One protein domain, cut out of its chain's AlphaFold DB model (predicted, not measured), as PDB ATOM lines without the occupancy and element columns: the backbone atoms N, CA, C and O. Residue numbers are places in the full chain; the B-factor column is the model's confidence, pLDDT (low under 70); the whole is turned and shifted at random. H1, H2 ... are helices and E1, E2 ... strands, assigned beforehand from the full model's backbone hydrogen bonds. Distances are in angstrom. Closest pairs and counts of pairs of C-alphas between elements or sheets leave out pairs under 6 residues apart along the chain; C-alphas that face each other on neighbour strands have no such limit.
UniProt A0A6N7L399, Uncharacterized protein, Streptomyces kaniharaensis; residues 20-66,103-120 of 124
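Overview. This is residues 20 to 66 and 103 to 120 of the 124 residues of an uncharacterized protein of Streptomyces kaniharaensis (UniProt A0A6N7L399). A small wall of three antiparallel strands, E1, E2 and E5, carries on past one end into a short two-stranded ribbon, E3 and E4, while three short helices gather toward its other end. H3 stands up from the sheet, H1 only grazes it, H2 lies off it beyond H1, and a long loop, residues 24 to 36, swings out toward the ribbon before coming back to H1. The printed part has 65 residues, with three named helices and five named strands in the order E1 H1 H2 E2 E3 E4 E5 H3, and its class is mixed, helices and strands. The whole is compact, with a radius of gyration of the C-alphas of 10.9 A and spans of 29 by 21 by 18 A.

Arrangement. In the larger sheet the inner strand E2, residues 57 to 61, has the edge strands E1, residues 20 to 23, and E5, residues 109 to 112, as antiparallel neighbours. E1 and E2 run at 150 degrees, with N 21 and O 59 within hydrogen-bond range at 2.9 A. E2 and E5 run at 158 degrees, with N 58 and O 111 at 2.8 A. E3, residues 63 to 66, and E4, residues 103 to 106, form a second antiparallel pair at 145 degrees, with N 104 and O 65 at 2.8 A. E2 and E3 meet only through their link, and the closest C-alphas of E2 and E4 are those of Ala 61 and Pro 105, 6.0 A apart. H3, residues 113 to 120, is on the larger sheet at a height of 8.6 A; it lies only just over E5, with 3 of its C-alphas falling on that strand, and stands up from the sheet at 55 degrees. H1, residues 37 to 46, only grazes this sheet, with its residues 37 to 44. H1 and H3 only just touch, with 3 pairs of C-alphas within 8 A, the closest being Ala 41 and Leu 117 at 6.7 A; their tilt is steep, 58 degrees, opposite ways. H2, residues 48 to 52, is not on the sheet; it and H1 touch only at the corner, the closest C-alphas being those of Leu 44 and Leu 50, 5.4 A apart. In H1, H2 and H3 every O i to N i+4 pair is within hydrogen-bond range.

Along the chain. E1 begins at C-alpha 20, (45.673, 23.130, 31.760), and is 9.8 A long. E2 is 12.9 A long, from C-alpha 57 at (47.616, 23.320, 41.586). E3 measures 10.0 A, E4 9.5 A and E5 10.5 A. H1 is 14.5 A long, H2 6.0 A and H3 10.1 A; H3 ends at C-alpha 120, (45.824, 10.672, 34.997).

Size, cuts and confidence. The two C-alphas farthest apart are those of Leu 66 and Ala 118, at 30.7 A. Residues 67 to 102 are not printed, and C-alphas 66 and 103 are 4.8 A apart across this cut. The link from E1 to H1, 13 residues, is long. The mean pLDDT of the printed part is 94.0, and no printed residue is under 70.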
ATOM      1  N   VAL A  20      45.167  23.164  30.390       96.88
ATOM      2  CA  VAL A  20      45.673  23.130  31.760       96.88
ATOM      3  C   VAL A  20      46.603  24.309  31.960       96.88
ATOM      4  O   VAL A  20      47.469  24.563  31.122       96.88
ATOM      5  N   PHE A  21      46.419  25.006  33.069       97.81
ATOM      6  CA  PHE A  21      47.380  25.947  33.613       97.81
ATOM      7  C   PHE A  21      48.003  25.335  34.863       97.81
ATOM      8  O   PHE A  21      47.300  24.702  35.652       97.81
ATOM      9  N   ILE A  22      49.313  25.507  35.013       97.38
ATOM     10  CA  ILE A  22      50.078  25.049  36.174       97.38
ATOM     11  C   ILE A  22      50.427  26.293  36.982       97.38
ATOM     12  O   ILE A  22      50.981  27.243  36.426       97.38
ATOM     13  N   GLY A  23      50.109  26.305  38.270       95.75
ATOM     14  CA  GLY A  23      50.463  27.419  39.140       95.75
ATOM     15  C   GLY A  23      50.369  27.068  40.612       95.75
ATOM     16  O   GLY A  23      50.235  25.904  40.982       95.75
ATOM     17  N   GLY A  24      50.478  28.103  41.441       93.56
ATOM     18  CA  GLY A  24      50.277  27.978  42.878       93.56
ATOM     19  C   GLY A  24      48.794  27.932  43.258       93.56
ATOM     20  O   GLY A  24      47.924  28.196  42.416       93.56
ATOM     21  N   PRO A  25      48.499  27.657  44.537       93.38
ATOM     22  CA  PRO A  25      47.137  27.527  45.024       93.38
ATOM     23  C   PRO A  25      46.331  28.795  44.771       93.38
ATOM     24  O   PRO A  25      46.783  29.913  45.025       93.38
ATOM     25  N   ASN A  26      45.094  28.619  44.321       91.69
ATOM     26  CA  ASN A  26      44.127  29.692  44.137       91.69
ATOM     27  C   ASN A  26      44.467  30.755  43.079       91.69
ATOM     28  O   ASN A  26      43.766  31.772  43.007       91.69
ATOM     29  N   ALA A  27      45.469  30.525  42.226       94.75
ATOM     30  CA  ALA A  27      45.887  31.485  41.208       94.75
ATOM     31  C   ALA A  27      44.713  31.941  40.319       94.75
ATOM     32  O   ALA A  27      43.991  31.143  39.714       94.75
ATOM     33  N   THR A  28      44.499  33.256  40.257       94.38
ATOM     34  CA  THR A  28      43.391  33.880  39.511       94.38
ATOM     35  C   THR A  28      43.750  34.179  38.058       94.38
ATOM     36  O   THR A  28      42.858  34.309  37.220       94.38
ATOM     37  N   PHE A  29      45.044  34.262  37.750       96.94
ATOM     38  CA  PHE A  29      45.575  34.467  36.410       96.94
ATOM     39  C   PHE A  29      46.924  33.771  36.237       96.94
ATOM     40  O   PHE A  29      47.591  33.426  37.210       96.94
ATOM     41  N   TYR A  30      47.333  33.618  34.979       97.62
ATOM     42  CA  TYR A  30      48.573  32.960  34.588       97.62
ATOM     43  C   TYR A  30      49.331  33.816  33.580       97.62
ATOM     44  O   TYR A  30      48.737  34.335  32.637       97.62
ATOM     45  N   ILE A  31      50.637  33.968  33.793       95.88
ATOM     46  CA  ILE A  31      51.541  34.609  32.825       95.88
ATOM     47  C   ILE A  31      51.879  33.611  31.712       95.88
ATOM     48  O   ILE A  31      51.867  33.951  30.531       95.88
ATOM     49  N   GLU A  32      52.129  32.359  32.096       93.56
ATOM     50  CA  GLU A  32      52.419  31.286  31.154       93.56
ATOM     51  C   GLU A  32      51.164  30.879  30.362       93.56
ATOM     52  O   GLU A  32      50.053  30.830  30.911       93.56
ATOM     53  N   PRO A  33      51.312  30.561  29.064       94.06
ATOM     54  CA  PRO A  33      50.209  30.083  28.248       94.06
ATOM     55  C   PRO A  33      49.718  28.705  28.723       94.06
ATOM     56  O   PRO A  33      50.459  27.941  29.346       94.06
ATOM     57  N   PRO A  34      48.473  28.331  28.378       96.56
ATOM     58  CA  PRO A  34      47.967  27.006  28.695       96.56
ATOM     59  C   PRO A  34      48.762  25.903  27.992       96.56
ATOM     60  O   PRO A  34      49.371  26.100  26.936       96.56
ATOM     61  N   VAL A  35      48.659  24.687  28.519       97.19
ATOM     62  CA  VAL A  35      49.268  23.491  27.935       97.19
ATOM     63  C   VAL A  35      48.230  22.395  27.693       97.19
ATOM     64  O   VAL A  35      47.126  22.403  28.248       97.19
ATOM     65  N   HIS A  36      48.566  21.422  26.841       95.94
ATOM     66  CA  HIS A  36      47.779  20.188  26.759       95.94
ATOM     67  C   HIS A  36      47.868  19.426  28.089       95.94
ATOM     68  O   HIS A  36      48.943  19.421  28.688       95.94
ATOM     69  N   PRO A  37      46.831  18.665  28.489       93.38
ATOM     70  CA  PRO A  37      46.896  17.816  29.679       93.38
ATOM     71  C   PRO A  37      48.142  16.918  29.715       93.38
ATOM     72  O   PRO A  37      48.886  16.918  30.685       93.38
ATOM     73  N   ARG A  38      48.464  16.233  28.612       92.44
ATOM     74  CA  ARG A  38      49.670  15.385  28.539       92.44
ATOM     75  C   ARG A  38      50.975  16.169  28.713       92.44
ATOM     76  O   ARG A  38      51.920  15.645  29.290       92.44
ATOM     77  N   CYS A  39      51.029  17.405  28.219       95.44
ATOM     78  CA  CYS A  39      52.194  18.266  28.397       95.44
ATOM     79  C   CYS A  39      52.307  18.756  29.846       95.44
ATOM     80  O   CYS A  39      53.419  18.802  30.359       95.44
ATOM     81  N   ALA A  40      51.186  19.044  30.519       95.38
ATOM     82  CA  ALA A  40      51.191  19.342  31.950       95.38
ATOM     83  C   ALA A  40      51.730  18.163  32.765       95.38
ATOM     84  O   ALA A  40      52.644  18.349  33.558       95.38
ATOM     85  N   ALA A  41      51.228  16.948  32.512       93.88
ATOM     86  CA  ALA A  41      51.712  15.742  33.185       93.88
ATOM     87  C   ALA A  41      53.223  15.556  32.998       93.88
ATOM     88  O   ALA A  41      53.940  15.340  33.968       93.88
ATOM     89  N   TYR A  42      53.713  15.704  31.763       93.88
ATOM     90  CA  TYR A  42      55.146  15.659  31.480       93.88
ATOM     91  C   TYR A  42      55.922  16.699  32.299       93.88
ATOM     92  O   TYR A  42      56.849  16.326  33.010       93.88
ATOM     93  N   ALA A  43      55.524  17.976  32.260       95.12
ATOM     94  CA  ALA A  43      56.217  19.040  32.989       95.12
ATOM     95  C   ALA A  43      56.254  18.802  34.502       95.12
ATOM     96  O   ALA A  43      57.302  18.995  35.109       95.12
ATOM     97  N   LEU A  44      55.152  18.338  35.096       94.12
ATOM     98  CA  LEU A  44      55.096  18.014  36.523       94.12
ATOM     99  C   LEU A  44      56.033  16.863  36.915       94.12
ATOM    100  O   LEU A  44      56.497  16.828  38.048       94.12
ATOM    101  N   MET A  45      56.311  15.929  36.000       91.75
ATOM    102  CA  MET A  45      57.213  14.803  36.260       91.75
ATOM    103  C   MET A  45      58.688  15.153  36.039       91.75
ATOM    104  O   MET A  45      59.545  14.606  36.726       91.75
ATOM    105  N   VAL A  46      59.000  16.024  35.071       93.44
ATOM    106  CA  VAL A  46      60.396  16.252  34.650       93.44
ATOM    107  C   VAL A  46      60.994  17.568  35.126       93.44
ATOM    108  O   VAL A  46      62.214  17.676  35.193       93.44
ATOM    109  N   CYS A  47      60.181  18.587  35.421       94.81
ATOM    110  CA  CYS A  47      60.687  19.860  35.924       94.81
ATOM    111  C   CYS A  47      61.051  19.702  37.407       94.81
ATOM    112  O   CYS A  47      60.139  19.496  38.210       94.81
ATOM    113  N   PRO A  48      62.326  19.857  37.812       95.00
ATOM    114  CA  PRO A  48      62.727  19.643  39.203       95.00
ATOM    115  C   PRO A  48      61.989  20.557  40.183       95.00
ATOM    116  O   PRO A  48      61.601  20.121  41.261       95.00
ATOM    117  N   THR A  49      61.740  21.811  39.792       95.12
ATOM    118  CA  THR A  49      61.007  22.778  40.617       95.12
ATOM    119  C   THR A  49      59.548  22.378  40.813       95.12
ATOM    120  O   THR A  49      59.048  22.467  41.927       95.12
ATOM    121  N   LEU A  50      58.865  21.919  39.758       94.19
ATOM    122  CA  LEU A  50      57.462  21.502  39.869       94.19
ATOM    123  C   LEU A  50      57.325  20.156  40.585       94.19
ATOM    124  O   LEU A  50      56.408  19.989  41.379       94.19
ATOM    125  N   ALA A  51      58.237  19.217  40.329       91.12
ATOM    126  CA  ALA A  51      58.223  17.896  40.946       91.12
ATOM    127  C   ALA A  51      58.492  17.951  42.460       91.12
ATOM    128  O   ALA A  51      57.946  17.144  43.209       91.12
ATOM    129  N   ALA A  52      59.324  18.897  42.910       93.00
ATOM    130  CA  ALA A  52      59.639  19.096  44.325       93.00
ATOM    131  C   ALA A  52      58.621  19.976  45.074       93.00
ATOM    132  O   ALA A  52      58.684  20.061  46.298       93.00
ATOM    133  N   ALA A  53      57.717  20.658  44.367       92.88
ATOM    134  CA  ALA A  53      56.756  21.561  44.984       92.88
ATOM    135  C   ALA A  53      55.553  20.797  45.570       92.88
ATOM    136  O   ALA A  53      54.959  19.922  44.936       92.88
ATOM    137  N   GLU A  54      55.187  21.144  46.804       91.38
ATOM    138  CA  GLU A  54      54.094  20.500  47.545       91.38
ATOM    139  C   GLU A  54      52.716  21.071  47.188       91.38
ATOM    140  O   GLU A  54      51.710  20.370  47.267       91.38
ATOM    141  N   ASP A  55      52.672  22.332  46.767       94.25
ATOM    142  CA  ASP A  55      51.467  23.150  46.643       94.25
ATOM    143  C   ASP A  55      51.116  23.504  45.188       94.25
ATOM    144  O   ASP A  55      50.399  24.467  44.924       94.25
ATOM    145  N   VAL A  56      51.580  22.709  44.220       96.81
ATOM    146  CA  VAL A  56      51.212  22.913  42.811       96.81
ATOM    147  C   VAL A  56      49.745  22.553  42.589       96.81
ATOM    148  O   VAL A  56      49.302  21.435  42.868       96.81
ATOM    149  N   GLU A  57      49.006  23.483  41.994       97.00
ATOM    150  CA  GLU A  57      47.616  23.320  41.586       97.00
ATOM    151  C   GLU A  57      47.504  23.386  40.061       97.00
ATOM    152  O   GLU A  57      48.194  24.146  39.371       97.00
ATOM    153  N   LEU A  58      46.602  22.573  39.522       97.12
ATOM    154  CA  LEU A  58      46.200  22.633  38.130       97.12
ATOM    155  C   LEU A  58      44.849  23.314  38.023       97.12
ATOM    156  O   LEU A  58      43.867  22.862  38.606       97.12
ATOM    157  N   THR A  59      44.790  24.361  37.205       97.88
ATOM    158  CA  THR A  59      43.526  24.953  36.770       97.88
ATOM    159  C   THR A  59      43.179  24.425  35.385       97.88
ATOM    160  O   THR A  59      43.893  24.660  34.406       97.88
ATOM    161  N   ILE A  60      42.073  23.692  35.298       96.00
ATOM    162  CA  ILE A  60      41.604  23.019  34.092       96.00
ATOM    163  C   ILE A  60      40.386  23.767  33.564       96.00
ATOM    164  O   ILE A  60      39.355  23.850  34.222       96.00
ATOM    165  N   ALA A  61      40.483  24.290  32.346       95.44
ATOM    166  CA  ALA A  61      39.404  25.054  31.727       95.44
ATOM    167  C   ALA A  61      39.205  24.656  30.264       95.44
ATOM    168  O   ALA A  61      39.966  23.875  29.684       95.44
ATOM    169  N   ARG A  62      38.153  25.193  29.645       93.81
ATOM    170  CA  ARG A  62      37.930  25.101  28.191       93.81
ATOM    171  C   ARG A  62      38.184  26.422  27.489       93.81
ATOM    172  O   ARG A  62      38.580  26.413  26.324       93.81
ATOM    173  N   THR A  63      37.969  27.532  28.181       93.62
ATOM    174  CA  THR A  63      38.152  28.895  27.684       93.62
ATOM    175  C   THR A  63      38.891  29.730  28.719       93.62
ATOM    176  O   THR A  63      39.029  29.350  29.883       93.62
ATOM    177  N   TYR A  64      39.450  30.835  28.252       95.44
ATOM    178  CA  TYR A  64      40.090  31.845  29.073       95.44
ATOM    179  C   TYR A  64      40.021  33.169  28.321       95.44
ATOM    180  O   TYR A  64      40.045  33.186  27.084       95.44
ATOM    181  N   SER A  65      39.990  34.265  29.065       95.31
ATOM    182  CA  SER A  65      40.190  35.597  28.506       95.31
ATOM    183  C   SER A  65      41.657  35.998  28.642       95.31
ATOM    184  O   SER A  65      42.365  35.551  29.545       95.31
ATOM    185  N   LEU A  66      42.134  36.821  27.709       95.44
ATOM    186  CA  LEU A  66      43.460  37.422  27.781       95.44
ATOM    187  C   LEU A  66      43.328  38.887  28.180       95.44
ATOM    188  O   LEU A  66      42.430  39.593  27.710       95.44
ATOM    189  N   ALA A 103      46.519  35.320  31.224       96.88
ATOM    190  CA  ALA A 103      45.401  34.429  30.964       96.88
ATOM    191  C   ALA A 103      44.521  34.288  32.211       96.88
ATOM    192  O   ALA A 103      45.013  33.979  33.293       96.88
ATOM    193  N   PHE A 104      43.214  34.474  32.036       97.38
ATOM    194  CA  PHE A 104      42.189  34.333  33.070       97.38
ATOM    195  C   PHE A 104      41.260  33.176  32.687       97.38
ATOM    196  O   PHE A 104      40.386  33.367  31.834       97.38
ATOM    197  N   PRO A 105      41.462  31.971  33.249       96.69
ATOM    198  CA  PRO A 105      40.625  30.810  32.961       96.69
ATOM    199  C   PRO A 105      39.173  31.048  33.384       96.69
ATOM    200  O   PRO A 105      38.912  31.634  34.431       96.69
ATOM    201  N   GLU A 106      38.223  30.577  32.580       95.56
ATOM    202  CA  GLU A 106      36.788  30.750  32.825       95.56
ATOM    203  C   GLU A 106      36.148  29.423  33.242       95.56
ATOM    204  O   GLU A 106      36.425  28.393  32.622       95.56
ATOM    205  N   ASN A 107      35.261  29.458  34.249       94.25
ATOM    206  CA  ASN A 107      34.528  28.287  34.758       94.25
ATOM    207  C   ASN A 107      35.444  27.067  34.964       94.25
ATOM    208  O   ASN A 107      35.179  25.981  34.444       94.25
ATOM    209  N   ALA A 108      36.579  27.292  35.623       94.50
ATOM    210  CA  ALA A 108      37.655  26.323  35.688       94.50
ATOM    211  C   ALA A 108      37.532  25.402  36.904       94.50
ATOM    212  O   ALA A 108      37.190  25.849  37.998       94.50
ATOM    213  N   ASP A 109      37.896  24.140  36.701       95.00
ATOM    214  CA  ASP A 109      38.093  23.178  37.777       95.00
ATOM    215  C   ASP A 109      39.511  23.340  38.336       95.00
ATOM    216  O   ASP A 109      40.455  23.619  37.589       95.00
ATOM    217  N   ARG A 110      39.674  23.144  39.645       95.81
ATOM    218  CA  ARG A 110      40.972  23.196  40.326       95.81
ATOM    219  C   ARG A 110      41.244  21.876  41.022       95.81
ATOM    220  O   ARG A 110      40.342  21.309  41.631       95.81
ATOM    221  N   ILE A 111      42.469  21.383  40.894       95.25
ATOM    222  CA  ILE A 111      42.888  20.107  41.478       95.25
ATOM    223  C   ILE A 111      44.375  20.146  41.823       95.25
ATOM    224  O   ILE A 111      45.182  20.684  41.062       95.25
ATOM    225  N   ALA A 112      44.750  19.555  42.958       95.50
ATOM    226  CA  ALA A 112      46.150  19.423  43.339       95.50
ATOM    227  C   ALA A 112      46.910  18.578  42.304       95.50
ATOM    228  O   ALA A 112      46.424  17.539  41.849       95.50
ATOM    229  N   ALA A 113      48.125  18.988  41.941       94.31
ATOM    230  CA  ALA A 113      48.896  18.315  40.897       94.31
ATOM    231  C   ALA A 113      49.181  16.842  41.232       94.31
ATOM    232  O   ALA A 113      49.068  15.983  40.358       94.31
ATOM    233  N   LYS A 114      49.491  16.539  42.500       91.94
ATOM    234  CA  LYS A 114      49.743  15.168  42.975       91.94
ATOM    235  C   LYS A 114      48.504  14.275  42.842       91.94
ATOM    236  O   LYS A 114      48.610  13.156  42.348       91.94
ATOM    237  N   GLU A 115      47.335  14.790  43.225       92.69
ATOM    238  CA  GLU A 115      46.053  14.087  43.081       92.69
ATOM    239  C   GLU A 115      45.728  13.841  41.605       92.69
ATOM    240  O   GLU A 115      45.403  12.725  41.197       92.69
ATOM    241  N   TRP A 116      45.881  14.876  40.779       92.31
ATOM    242  CA  TRP A 116      45.603  14.778  39.356       92.31
ATOM    243  C   TRP A 116      46.514  13.763  38.655       92.31
ATOM    244  O   TRP A 116      46.016  12.939  37.884       92.31
ATOM    245  N   LEU A 117      47.819  13.774  38.957       90.62
ATOM    246  CA  LEU A 117      48.784  12.806  38.430       90.62
ATOM    247  C   LEU A 117      48.451  11.372  38.848       90.62
ATOM    248  O   LEU A 117      48.492  10.487  37.999       90.62
ATOM    249  N   ALA A 118      48.067  11.135  40.104       86.75
ATOM    250  CA  ALA A 118      47.720   9.792  40.573       86.75
ATOM    251  C   ALA A 118      46.573   9.152  39.763       86.75
ATOM    252  O   ALA A 118      46.565   7.940  39.565       86.75
ATOM    253  N   GLY A 119      45.631   9.960  39.257       78.06
ATOM    254  CA  GLY A 119      44.511   9.484  38.434       78.06
ATOM    255  C   GLY A 119      44.713   9.559  36.913       78.06
ATOM    256  O   GLY A 119      43.926   8.970  36.177       78.06
ATOM    257  N   HIS A 120      45.713  10.305  36.422       71.06
ATOM    258  CA  HIS A 120      45.824  10.672  34.997       71.06
ATOM    259  C   HIS A 120      47.239  10.573  34.413       71.06
ATOM    260  O   HIS A 120      47.438  10.942  33.247       71.06
TER     261      HIS A 120